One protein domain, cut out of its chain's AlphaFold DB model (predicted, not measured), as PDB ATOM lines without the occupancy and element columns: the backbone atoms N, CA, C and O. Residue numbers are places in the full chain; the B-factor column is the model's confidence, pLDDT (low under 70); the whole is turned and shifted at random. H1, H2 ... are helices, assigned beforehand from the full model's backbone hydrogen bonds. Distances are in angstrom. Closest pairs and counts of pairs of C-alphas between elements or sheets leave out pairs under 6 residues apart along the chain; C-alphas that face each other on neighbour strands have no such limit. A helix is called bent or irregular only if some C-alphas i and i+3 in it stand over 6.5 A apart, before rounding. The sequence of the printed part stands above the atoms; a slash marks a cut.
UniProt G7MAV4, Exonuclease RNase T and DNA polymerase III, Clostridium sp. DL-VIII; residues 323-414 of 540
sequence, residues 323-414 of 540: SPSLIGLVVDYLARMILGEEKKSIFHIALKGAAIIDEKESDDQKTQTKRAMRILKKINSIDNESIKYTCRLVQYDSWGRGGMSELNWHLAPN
ATOM      1  N   SER A 323     222.859 191.549 241.742       92.88
ATOM      2  CA  SER A 323     224.178 191.331 242.335       92.88
ATOM      3  C   SER A 323     224.706 192.596 243.036       92.88
ATOM      4  O   SER A 323     224.560 193.702 242.503       92.88
ATOM      5  N   PRO A 324     225.392 192.461 244.188       93.56
ATOM      6  CA  PRO A 324     225.920 193.612 244.920       93.56
ATOM      7  C   PRO A 324     226.863 194.490 244.086       93.56
ATOM      8  O   PRO A 324     226.836 195.711 244.222       93.56
ATOM      9  N   SER A 325     227.646 193.900 243.176       91.75
ATOM     10  CA  SER A 325     228.514 194.658 242.265       91.75
ATOM     11  C   SER A 325     227.721 195.570 241.324       91.75
ATOM     12  O   SER A 325     228.107 196.717 241.117       91.75
ATOM     13  N   LEU A 326     226.603 195.083 240.768       95.00
ATOM     14  CA  LEU A 326     225.764 195.882 239.876       95.00
ATOM     15  C   LEU A 326     225.011 196.964 240.656       95.00
ATOM     16  O   LEU A 326     224.923 198.094 240.188       95.00
ATOM     17  N   ILE A 327     224.525 196.649 241.863       96.75
ATOM     18  CA  ILE A 327     223.907 197.639 242.758       96.75
ATOM     19  C   ILE A 327     224.896 198.763 243.091       96.75
ATOM     20  O   ILE A 327     224.512 199.929 243.062       96.75
ATOM     21  N   GLY A 328     226.168 198.437 243.340       95.88
ATOM     22  CA  GLY A 328     227.211 199.441 243.558       95.88
ATOM     23  C   GLY A 328     227.344 200.429 242.397       95.88
ATOM     24  O   GLY A 328     227.370 201.632 242.636       95.88
ATOM     25  N   LEU A 329     227.336 199.941 241.151       95.69
ATOM     26  CA  LEU A 329     227.358 200.793 239.953       95.69
ATOM     27  C   LEU A 329     226.080 201.628 239.798       95.69
ATOM     28  O   LEU A 329     226.153 202.797 239.436       95.69
ATOM     29  N   VAL A 330     224.909 201.046 240.081       97.81
ATOM     30  CA  VAL A 330     223.628 201.772 240.043       97.81
ATOM     31  C   VAL A 330     223.647 202.946 241.019       97.81
ATOM     32  O   VAL A 330     223.272 204.053 240.645       97.81
ATOM     33  N   VAL A 331     224.093 202.711 242.254       98.06
ATOM     34  CA  VAL A 331     224.187 203.755 243.279       98.06
ATOM     35  C   VAL A 331     225.223 204.811 242.891       98.06
ATOM     36  O   VAL A 331     224.911 205.988 243.010       98.06
ATOM     37  N   ASP A 332     226.399 204.431 242.375       95.88
ATOM     38  CA  ASP A 332     227.411 205.394 241.906       95.88
ATOM     39  C   ASP A 332     226.863 206.305 240.795       95.88
ATOM     40  O   ASP A 332     226.898 207.529 240.908       95.88
ATOM     41  N   TYR A 333     226.269 205.724 239.750       96.94
ATOM     42  CA  TYR A 333     225.741 206.498 238.627       96.94
ATOM     43  C   TYR A 333     224.598 207.432 239.058       96.94
ATOM     44  O   TYR A 333     224.524 208.576 238.610       96.94
ATOM     45  N   LEU A 334     223.706 206.974 239.944       97.88
ATOM     46  CA  LEU A 334     222.603 207.799 240.448       97.88
ATOM     47  C   LEU A 334     223.073 208.859 241.452       97.88
ATOM     48  O   LEU A 334     222.507 209.950 241.477       97.88
ATOM     49  N   ALA A 335     224.134 208.601 242.220       97.12
ATOM     50  CA  ALA A 335     224.763 209.603 243.077       97.12
ATOM     51  C   ALA A 335     225.346 210.762 242.250       97.12
ATOM     52  O   ALA A 335     225.126 211.926 242.577       97.12
ATOM     53  N   ARG A 336     225.979 210.472 241.109       95.81
ATOM     54  CA  ARG A 336     226.437 211.501 240.156       95.81
ATOM     55  C   ARG A 336     225.291 212.287 239.520       95.81
ATOM     56  O   ARG A 336     225.414 213.485 239.270       95.81
ATOM     57  N   MET A 337     224.137 211.647 239.307       96.06
ATOM     58  CA  MET A 337     222.930 212.361 238.874       96.06
ATOM     59  C   MET A 337     222.436 213.356 239.932       96.06
ATOM     60  O   MET A 337     221.974 214.432 239.556       96.06
ATOM     61  N   ILE A 338     222.548 213.037 241.230       95.62
ATOM     62  CA  ILE A 338     222.215 213.971 242.325       95.62
ATOM     63  C   ILE A 338     223.112 215.215 242.271       95.62
ATOM     64  O   ILE A 338     222.625 216.325 242.469       95.62
ATOM     65  N   LEU A 339     224.394 215.048 241.929       94.62
ATOM     66  CA  LEU A 339     225.343 216.155 241.744       94.62
ATOM     67  C   LEU A 339     225.077 217.002 240.483       94.62
ATOM     68  O   LEU A 339     225.744 218.013 240.274       94.62
ATOM     69  N   GLY A 340     224.107 216.620 239.647       93.56
ATOM     70  CA  GLY A 340     223.737 217.361 238.441       93.56
ATOM     71  C   GLY A 340     224.652 217.114 237.239       93.56
ATOM     72  O   GLY A 340     224.657 217.917 236.307       93.56
ATOM     73  N   GLU A 341     225.419 216.019 237.232       94.00
ATOM     74  CA  GLU A 341     226.273 215.661 236.097       94.00
ATOM     75  C   GLU A 341     225.470 215.323 234.827       94.00
ATOM     76  O   GLU A 341     224.318 214.876 234.857       94.00
ATOM     77  N   GLU A 342     226.097 215.516 233.663       93.56
ATOM     78  CA  GLU A 342     225.460 215.245 232.376       93.56
ATOM     79  C   GLU A 342     225.284 213.734 232.156       93.56
ATOM     80  O   GLU A 342     226.221 212.944 232.282       93.56
ATOM     81  N   LYS A 343     224.062 213.319 231.798       92.94
ATOM     82  CA  LYS A 343     223.685 211.899 231.717       92.94
ATOM     83  C   LYS A 343     224.583 211.087 230.783       92.94
ATOM     84  O   LYS A 343     224.911 209.951 231.110       92.94
ATOM     85  N   LYS A 344     224.973 211.595 229.609       90.94
ATOM     86  CA  LYS A 344     225.849 210.819 228.715       90.94
ATOM     87  C   LYS A 344     227.239 210.633 229.316       90.94
ATOM     88  O   LYS A 344     227.798 209.560 229.118       90.94
ATOM     89  N   SER A 345     227.758 211.618 230.051       90.56
ATOM     90  CA  SER A 345     229.009 211.495 230.805       90.56
ATOM     91  C   SER A 345     228.907 210.422 231.889       90.56
ATOM     92  O   SER A 345     229.720 209.503 231.907       90.56
ATOM     93  N   ILE A 346     227.864 210.448 232.725       94.44
ATOM     94  CA  ILE A 346     227.663 209.445 233.789       94.44
ATOM     95  C   ILE A 346     227.639 208.028 233.199       94.44
ATOM     96  O   ILE A 346     228.335 207.130 233.662       94.44
ATOM     97  N   PHE A 347     226.875 207.834 232.122       96.06
ATOM     98  CA  PHE A 347     226.645 206.519 231.526       96.06
ATOM     99  C   PHE A 347     227.646 206.143 230.420       96.06
ATOM    100  O   PHE A 347     227.439 205.142 229.728       96.06
ATOM    101  N   HIS A 348     228.729 206.904 230.224       94.06
ATOM    102  CA  HIS A 348     229.615 206.740 229.068       94.06
ATOM    103  C   HIS A 348     230.252 205.341 228.977       94.06
ATOM    104  O   HIS A 348     230.348 204.794 227.879       94.06
ATOM    105  N   ILE A 349     230.639 204.730 230.106       90.81
ATOM    106  CA  ILE A 349     231.231 203.380 230.125       90.81
ATOM    107  C   ILE A 349     230.206 202.328 229.698       90.81
ATOM    108  O   ILE A 349     230.514 201.478 228.862       90.81
ATOM    109  N   ALA A 350     228.973 202.411 230.199       95.44
ATOM    110  CA  ALA A 350     227.890 201.533 229.769       95.44
ATOM    111  C   ALA A 350     227.567 201.710 228.272       95.44
ATOM    112  O   ALA A 350     227.422 200.729 227.543       95.44
ATOM    113  N   LEU A 351     227.516 202.950 227.774       96.19
ATOM    114  CA  LEU A 351     227.296 203.222 226.347       96.19
ATOM    115  C   LEU A 351     228.434 202.675 225.473       96.19
ATOM    116  O   LEU A 351     228.175 202.092 224.420       96.19
ATOM    117  N   LYS A 352     229.685 202.809 225.927       93.94
ATOM    118  CA  LYS A 352     230.856 202.205 225.281       93.94
ATOM    119  C   LYS A 352     230.749 200.681 225.252       93.94
ATOM    120  O   LYS A 352     231.034 200.078 224.224       93.94
ATOM    121  N   GLY A 353     230.318 200.061 226.347       93.81
ATOM    122  CA  GLY A 353     230.108 198.616 226.413       93.81
ATOM    123  C   GLY A 353     229.086 198.113 225.397       93.81
ATOM    124  O   GLY A 353     229.336 197.114 224.731       93.81
ATOM    125  N   ALA A 354     227.983 198.839 225.206       95.00
ATOM    126  CA  ALA A 354     227.006 198.520 224.167       95.00
ATOM    127  C   ALA A 354     227.613 198.587 222.751       95.00
ATOM    128  O   ALA A 354     227.384 197.685 221.949       95.00
ATOM    129  N   ALA A 355     228.437 199.601 222.469       92.06
ATOM    130  CA  ALA A 355     229.121 199.729 221.182       92.06
ATOM    131  C   ALA A 355     230.134 198.596 220.924       92.06
ATOM    132  O   ALA A 355     230.219 198.106 219.804       92.06
ATOM    133  N   ILE A 356     230.858 198.146 221.958       88.62
ATOM    134  CA  ILE A 356     231.798 197.013 221.860       88.62
ATOM    135  C   ILE A 356     231.070 195.710 221.508       88.62
ATOM    136  O   ILE A 356     231.616 194.881 220.782       88.62
ATOM    137  N   ILE A 357     229.860 195.502 222.034       90.88
ATOM    138  CA  ILE A 357     229.064 194.317 221.694       90.88
ATOM    139  C   ILE A 357     228.644 194.373 220.227       90.88
ATOM    140  O   ILE A 357     228.877 193.402 219.519       90.88
ATOM    141  N   ASP A 358     228.113 195.511 219.762       90.06
ATOM    142  CA  ASP A 358     227.734 195.686 218.351       90.06
ATOM    143  C   ASP A 358     228.925 195.398 217.411       90.06
ATOM    144  O   ASP A 358     228.777 194.699 216.412       90.06
ATOM    145  N   GLU A 359     230.122 195.890 217.754       86.00
ATOM    146  CA  GLU A 359     231.354 195.642 216.992       86.00
ATOM    147  C   GLU A 359     231.729 194.151 216.968       86.00
ATOM    148  O   GLU A 359     232.003 193.594 215.907       86.00
ATOM    149  N   LYS A 360     231.701 193.479 218.125       86.50
ATOM    150  CA  LYS A 360     232.030 192.047 218.224       86.50
ATOM    151  C   LYS A 360     231.010 191.142 217.543       86.50
ATOM    152  O   LYS A 360     231.391 190.096 217.026       86.50
ATOM    153  N   GLU A 361     229.739 191.525 217.546       88.38
ATOM    154  CA  GLU A 361     228.655 190.799 216.875       88.38
ATOM    155  C   GLU A 361     228.583 191.116 215.372       88.38
ATOM    156  O   GLU A 361     227.791 190.498 214.664       88.38
ATOM    157  N   SER A 362     229.424 192.032 214.866       84.25
ATOM    158  CA  SER A 362     229.351 192.544 213.489       84.25
ATOM    159  C   SER A 362     227.951 193.073 213.140       84.25
ATOM    160  O   SER A 362     227.460 192.893 212.026       84.25
ATOM    161  N   ASP A 363     227.282 193.708 214.108       80.56
ATOM    162  CA  ASP A 363     225.930 194.231 213.937       80.56
ATOM    163  C   ASP A 363     225.944 195.657 213.364       80.56
ATOM    164  O   ASP A 363     225.966 196.660 214.088       80.56
ATOM    165  N   ASP A 364     225.842 195.753 212.037       76.19
ATOM    166  CA  ASP A 364     225.740 197.022 211.303       76.19
ATOM    167  C   ASP A 364     224.545 197.887 211.745       76.19
ATOM    168  O   ASP A 364     224.544 199.114 211.577       76.19
ATOM    169  N   GLN A 365     223.509 197.286 212.340       82.19
ATOM    170  CA  GLN A 365     222.351 198.028 212.826       82.19
ATOM    171  C   GLN A 365     222.599 198.697 214.179       82.19
ATOM    172  O   GLN A 365     221.769 199.526 214.581       82.19
ATOM    173  N   LYS A 366     223.718 198.411 214.854       86.56
ATOM    174  CA  LYS A 366     224.061 198.928 216.185       86.56
ATOM    175  C   LYS A 366     222.931 198.720 217.196       86.56
ATOM    176  O   LYS A 366     222.456 199.675 217.833       86.56
ATOM    177  N   THR A 367     222.390 197.505 217.250       90.19
ATOM    178  CA  THR A 367     221.184 197.174 218.015       90.19
ATOM    179  C   THR A 367     221.372 197.471 219.495       90.19
ATOM    180  O   THR A 367     220.484 198.078 220.112       90.19
ATOM    181  N   GLN A 368     222.529 197.127 220.058       93.19
ATOM    182  CA  GLN A 368     222.839 197.347 221.465       93.19
ATOM    183  C   GLN A 368     223.006 198.825 221.771       93.19
ATOM    184  O   GLN A 368     222.378 199.325 222.704       93.19
ATOM    185  N   THR A 369     223.745 199.567 220.947       94.50
ATOM    186  CA  THR A 369     223.891 201.020 221.107       94.50
ATOM    187  C   THR A 369     222.531 201.720 221.046       94.50
ATOM    188  O   THR A 369     222.202 202.547 221.903       94.50
ATOM    189  N   LYS A 370     221.678 201.370 220.070       95.56
ATOM    190  CA  LYS A 370     220.315 201.921 219.959       95.56
ATOM    191  C   LYS A 370     219.474 201.579 221.187       95.56
ATOM    192  O   LYS A 370     218.724 202.431 221.669       95.56
ATOM    193  N   ARG A 371     219.576 200.353 221.702       94.69
ATOM    194  CA  ARG A 371     218.871 199.915 222.912       94.69
ATOM    195  C   ARG A 371     219.343 200.680 224.146       94.69
ATOM    196  O   ARG A 371     218.498 201.234 224.847       94.69
ATOM    197  N   ALA A 372     220.650 200.774 224.366       96.19
ATOM    198  CA  ALA A 372     221.251 201.523 225.462       96.19
ATOM    199  C   ALA A 372     220.804 202.994 225.440       96.19
ATOM    200  O   ALA A 372     220.338 203.516 226.449       96.19
ATOM    201  N   MET A 373     220.791 203.629 224.262       96.81
ATOM    202  CA  MET A 373     220.289 204.998 224.096       96.81
ATOM    203  C   MET A 373     218.784 205.138 224.370       96.81
ATOM    204  O   MET A 373     218.351 206.157 224.910       96.81
ATOM    205  N   ARG A 374     217.956 204.144 224.014       96.44
ATOM    206  CA  ARG A 374     216.523 204.143 224.373       96.44
ATOM    207  C   ARG A 374     216.324 204.020 225.883       96.44
ATOM    208  O   ARG A 374     215.452 204.701 226.412       96.44
ATOM    209  N   ILE A 375     217.119 203.184 226.552       96.31
ATOM    210  CA  ILE A 375     217.096 203.030 228.012       96.31
ATOM    211  C   ILE A 375     217.539 204.334 228.684       96.31
ATOM    212  O   ILE A 375     216.824 204.833 229.545       96.31
ATOM    213  N   LEU A 376     218.639 204.945 228.232       97.31
ATOM    214  CA  LEU A 376     219.152 206.209 228.770       97.31
ATOM    215  C   LEU A 376     218.100 207.331 228.739       97.31
ATOM    216  O   LEU A 376     217.950 208.064 229.709       97.31
ATOM    217  N   LYS A 377     217.307 207.432 227.662       97.06
ATOM    218  CA  LYS A 377     216.205 208.414 227.550       97.06
ATOM    219  C   LYS A 377     215.104 208.240 228.603       97.06
ATOM    220  O   LYS A 377     214.319 209.163 228.821       97.06
ATOM    221  N   LYS A 378     214.992 207.057 229.208       96.94
ATOM    222  CA  LYS A 378     214.009 206.767 230.259       96.94
ATOM    223  C   LYS A 378     214.521 207.101 231.660       96.94
ATOM    224  O   LYS A 378     213.709 207.180 232.571       96.94
ATOM    225  N   ILE A 379     215.821 207.341 231.818       96.94
ATOM    226  CA  ILE A 379     216.443 207.726 233.086       96.94
ATOM    227  C   ILE A 379     216.395 209.256 233.180       96.94
ATOM    228  O   ILE A 379     217.124 209.967 232.479       96.94
ATOM    229  N   ASN A 380     215.473 209.783 233.989       93.00
ATOM    230  CA  ASN A 380     215.202 211.226 234.051       93.00
ATOM    231  C   ASN A 380     215.328 211.836 235.439       93.00
ATOM    232  O   ASN A 380     215.505 213.046 235.535       93.00
ATOM    233  N   SER A 381     215.277 211.015 236.475       93.50
ATOM    234  CA  SER A 381     215.366 211.431 237.867       93.50
ATOM    235  C   SER A 381     215.972 210.279 238.684       93.50
ATOM    236  O   SER A 381     216.614 209.388 238.128       93.50
ATOM    237  N   ILE A 382     215.748 210.285 239.995       94.12
ATOM    238  CA  ILE A 382     216.062 209.187 240.917       94.12
ATOM    239  C   ILE A 382     214.798 208.413 241.352       94.12
ATOM    240  O   ILE A 382     214.781 207.776 242.401       94.12
ATOM    241  N   ASP A 383     213.721 208.476 240.557       95.50
ATOM    242  CA  ASP A 383     212.478 207.730 240.794       95.50
ATOM    243  C   ASP A 383     212.599 206.218 240.511       95.50
ATOM    244  O   ASP A 383     213.584 205.722 239.958       95.50
ATOM    245  N   ASN A 384     211.557 205.462 240.878       96.31
ATOM    246  CA  ASN A 384     211.529 204.001 240.747       96.31
ATOM    247  C   ASN A 384     211.789 203.529 239.312       96.31
ATOM    248  O   ASN A 384     212.445 202.509 239.105       96.31
ATOM    249  N   GLU A 385     211.243 204.235 238.323       96.12
ATOM    250  CA  GLU A 385     211.399 203.865 236.917       96.12
ATOM    251  C   GLU A 385     212.832 204.122 236.450       96.12
ATOM    252  O   GLU A 385     213.454 203.241 235.851       96.12
ATOM    253  N   SER A 386     213.401 205.272 236.803       97.12
ATOM    254  CA  SER A 386     214.788 205.623 236.508       97.12
ATOM    255  C   SER A 386     215.764 204.635 237.156       97.12
ATOM    256  O   SER A 386     216.706 204.200 236.489       97.12
ATOM    257  N   ILE A 387     215.504 204.178 238.388       97.75
ATOM    258  CA  ILE A 387     216.297 203.125 239.046       97.75
ATOM    259  C   ILE A 387     216.240 201.817 238.245       97.75
ATOM    260  O   ILE A 387     217.285 201.262 237.899       97.75
ATOM    261  N   LYS A 388     215.043 201.341 237.868       96.94
ATOM    262  CA  LYS A 388     214.886 200.106 237.072       96.94
ATOM    263  C   LYS A 388     215.632 200.182 235.738       96.94
ATOM    264  O   LYS A 388     216.273 199.211 235.328       96.94
ATOM    265  N   TYR A 389     215.554 201.315 235.041       97.19
ATOM    266  CA  TYR A 389     216.272 201.514 233.780       97.19
ATOM    267  C   TYR A 389     217.785 201.629 233.980       97.19
ATOM    268  O   TYR A 389     218.534 201.099 233.160       97.19
ATOM    269  N   THR A 390     218.232 202.226 235.085       97.69
ATOM    270  CA  THR A 390     219.651 202.274 235.455       97.69
ATOM    271  C   THR A 390     220.194 200.868 235.669       97.69
ATOM    272  O   THR A 390     221.175 200.519 235.017       97.69
ATOM    273  N   CYS A 391     219.511 200.015 236.450       96.88
ATOM    274  CA  CYS A 391     219.883 198.604 236.636       96.88
ATOM    275  C   CYS A 391     220.094 197.877 235.302       96.88
ATOM    276  O   CYS A 391     221.028 197.093 235.162       96.88
ATOM    277  N   ARG A 392     219.245 198.146 234.303       95.44
ATOM    278  CA  ARG A 392     219.364 197.539 232.971       95.44
ATOM    279  C   ARG A 392     220.553 198.076 232.186       95.44
ATOM    280  O   ARG A 392     221.225 197.287 231.527       95.44
ATOM    281  N   LEU A 393     220.783 199.389 232.229       96.44
ATOM    282  CA  LEU A 393     221.823 200.055 231.449       96.44
ATOM    283  C   LEU A 393     223.226 199.731 231.966       96.44
ATOM    284  O   LEU A 393     224.115 199.460 231.165       96.44
ATOM    285  N   VAL A 394     223.423 199.690 233.286       96.12
ATOM    286  CA  VAL A 394     224.751 199.443 233.874       96.12
ATOM    287  C   VAL A 394     225.285 198.029 233.616       96.12
ATOM    288  O   VAL A 394     226.478 197.801 233.770       96.12
ATOM    289  N   GLN A 395     224.461 197.082 233.146       94.62
ATOM    290  CA  GLN A 395     224.941 195.753 232.732       94.62
ATOM    291  C   GLN A 395     225.994 195.834 231.613       94.62
ATOM    292  O   GLN A 395     226.903 195.007 231.558       94.62
ATOM    293  N   TYR A 396     225.910 196.855 230.753       95.31
ATOM    294  CA  TYR A 396     226.899 197.083 229.702       95.31
ATOM    295  C   TYR A 396     228.253 197.583 230.241       95.31
ATOM    296  O   TYR A 396     229.248 197.483 229.529       95.31
ATOM    297  N   ASP A 397     228.337 198.089 231.481       94.06
ATOM    298  CA  ASP A 397     229.581 198.650 232.040       94.06
ATOM    299  C   ASP A 397     230.718 197.611 232.047       94.06
ATOM    300  O   ASP A 397     231.832 197.915 231.617       94.06
ATOM    301  N   SER A 398     230.403 196.352 232.390       88.62
ATOM    302  CA  SER A 398     231.360 195.233 232.357       88.62
ATOM    303  C   SER A 398     232.063 195.121 230.999       88.62
ATOM    304  O   SER A 398     233.289 195.032 230.943       88.62
ATOM    305  N   TRP A 399     231.315 195.229 229.896       88.00
ATOM    306  CA  TRP A 399     231.872 195.226 228.539       88.00
ATOM    307  C   TRP A 399     232.717 196.469 228.253       88.00
ATOM    308  O   TRP A 399     233.796 196.365 227.669       88.00
ATOM    309  N   GLY A 400     232.277 197.641 228.719       81.62
ATOM    310  CA  GLY A 400     233.011 198.905 228.586       81.62
ATOM    311  C   GLY A 400     234.391 198.891 229.255       81.62
ATOM    312  O   GLY A 400     235.316 199.560 228.776       81.62
ATOM    313  N   ARG A 401     234.542 198.090 230.320       78.62
ATOM    314  CA  ARG A 401     235.789 197.882 231.078       78.62
ATOM    315  C   ARG A 401     236.595 196.654 230.636       78.62
ATOM    316  O   ARG A 401     237.596 196.324 231.267       78.62
ATOM    317  N   GLY A 402     236.202 195.994 229.545       73.88
ATOM    318  CA  GLY A 402     236.917 194.839 228.989       73.88
ATOM    319  C   GLY A 402     236.564 193.491 229.629       73.88
ATOM    320  O   GLY A 402     237.217 192.490 229.336       73.88
ATOM    321  N   GLY A 403     235.536 193.449 230.477       76.25
ATOM    322  CA  GLY A 403     234.844 192.219 230.853       76.25
ATOM    323  C   GLY A 403     233.950 191.696 229.723       76.25
ATOM    324  O   GLY A 403     233.834 192.302 228.659       76.25
ATOM    325  N   MET A 404     233.327 190.536 229.943       81.69
ATOM    326  CA  MET A 404     232.405 189.891 228.991       81.69
ATOM    327  C   MET A 404     231.271 189.201 229.759       81.69
ATOM    328  O   MET A 404     231.087 187.990 229.679       81.69
ATOM    329  N   SER A 405     230.571 189.966 230.600       81.31
ATOM    330  CA  SER A 405     229.458 189.441 231.401       81.31
ATOM    331  C   SER A 405     228.209 189.221 230.549       81.31
ATOM    332  O   SER A 405     227.892 190.036 229.685       81.31
ATOM    333  N   GLU A 406     227.471 188.149 230.825       86.31
ATOM    334  CA  GLU A 406     226.178 187.897 230.189       86.31
ATOM    335  C   GLU A 406     225.153 188.979 230.567       86.31
ATOM    336  O   GLU A 406     225.114 189.449 231.708       86.31
ATOM    337  N   LEU A 407     224.332 189.393 229.598       87.94
ATOM    338  CA  LEU A 407     223.302 190.412 229.789       87.94
ATOM    339  C   LEU A 407     221.954 189.758 230.107       87.94
ATOM    340  O   LEU A 407     221.450 188.955 229.325       87.94
ATOM    341  N   ASN A 408     221.311 190.173 231.200       90.06
ATOM    342  CA  ASN A 408     219.940 189.780 231.505       90.06
ATOM    343  C   ASN A 408     218.956 190.854 231.015       90.06
ATOM    344  O   ASN A 408     218.792 191.926 231.607       90.06
ATOM    345  N   TRP A 409     218.251 190.554 229.926       80.44
ATOM    346  CA  TRP A 409     217.303 191.481 229.301       80.44
ATOM    347  C   TRP A 409     216.035 191.742 230.108       80.44
ATOM    348  O   TRP A 409     215.399 192.782 229.922       80.44
ATOM    349  N   HIS A 410     215.684 190.811 230.989       84.50
ATOM    350  CA  HIS A 410     214.515 190.892 231.856       84.50
ATOM    351  C   HIS A 410     214.873 191.383 233.258       84.50
ATOM    352  O   HIS A 410     214.006 191.399 234.129       84.50
ATOM    353  N   LEU A 411     216.121 191.827 233.470       89.69
ATOM    354  CA  LEU A 411     216.561 192.357 234.751       89.69
ATOM    355  C   LEU A 411     215.627 193.485 235.204       89.69
ATOM    356  O   LEU A 411     215.435 194.502 234.521       89.69
ATOM    357  N   ALA A 412     215.035 193.272 236.369       90.06
ATOM    358  CA  ALA A 412     214.223 194.234 237.078       90.06
ATOM    359  C   ALA A 412     214.453 194.013 238.579       90.06
ATOM    360  O   ALA A 412     214.337 192.868 239.030       90.06
ATOM    361  N   PRO A 413     214.792 195.063 239.347       95.06
ATOM    362  CA  PRO A 413     214.860 194.942 240.796       95.06
ATOM    363  C   PRO A 413     213.484 194.545 241.338       95.06
ATOM    364  O   PRO A 413     212.464 195.093 240.906       95.06
ATOM    365  N   ASN A 414     213.458 193.594 242.270       94.31
ATOM    366  CA  ASN A 414     212.281 193.352 243.100       94.31
ATOM    367  C   ASN A 414     212.072 194.531 244.074       94.31
ATOM    368  O   ASN A 414     212.884 195.458 244.134       94.31
TER     369      ASN A 414
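This is residues 323 to 414 of the 540 residues of the protein "Exonuclease RNase T and DNA polymerase III" of Clostridium sp. DL-VIII (UniProt G7MAV4). A kinked helix, H5, runs through the core; the antiparallel hairpin of H3 and H4 packs on one side of it, and H1 crosses it steeply near its middle. The little helix H2 sits between the end of H1 and the start of H3, and residues 401 to 414, with no named element, fold back from the end of H5 toward the level of its beginning. The printed part has 92 residues with five named helices, H1 to H5 in order along the chain, and no named strand; the class is all helix, and the helix packing is mostly crossed. The whole is compact, with a radius of gyration of the C-alphas of 12.4 A, and spans 36 by 26 by 21 A.

H1 is residues 324 to 338, 20.9 A long, from C-alpha 324 at (225.920, 193.612, 244.920). H2 is residues 343 to 346, 5.1 A long. H3 is residues 348 to 360, 18.4 A long, and H4 is residues 367 to 376, 14.2 A long, with C-alpha 367 at (221.184, 197.174, 218.015). H5, residues 384 to 400, is the longest at 17 residues and 25.2 A, ending with C-alpha 400 at (233.011, 198.905, 228.586). It has a kink of 28 degrees near residue 392 and is neither bent nor irregular, but only just: C-alphas 395 and 398 are 6.5 A apart.

H5 is the hub, touching H1, H3 and H4. H1 touches it at a steep tilt of 65 degrees, opposite ways, the closest C-alphas being those of Val 330 and Cys 391, 6.0 A apart. H3 touches residues 393 to 400 of H5 alone, at a steep tilt of 55 degrees, the same way; the closest C-alphas, of Gly 353 and Gly 400, are 3.6 A apart. H4 and H5 form a hairpin at a steep tilt of 38 degrees, opposite ways; H4 touches residues 389 to 393 of H5 alone, with the C-alphas of Ile 375 and Tyr 389 closest at 6.0 A. H3 and H4 form a hairpin too, at a shallow tilt of 17 degrees, opposite ways; the C-alphas of Ala 354 and Thr 369 are closest, at 5.0 A. H2 touches residues 333 to 337 of H1 alone, the C-alphas of Tyr 333 and Ile 346 being closest at 6.0 A, and it meets H3 only through their link. H1 is apart from H3 and H4. Every O i to N i+4 pair is within hydrogen-bond range in H1, H3 and H4, but 8 of 13 in H5; H2 is too short for such a pair.

The two C-alphas farthest apart, of Leu 339 and Ser 362, are 37.0 A from each other. The printed part has no cut. No link is long: H1 to H2 and H2 to H3 are tight, H3 to H4 and H4 to H5 short. The mean pLDDT of the printed part of this model is 92.2, and no printed residue is under 70.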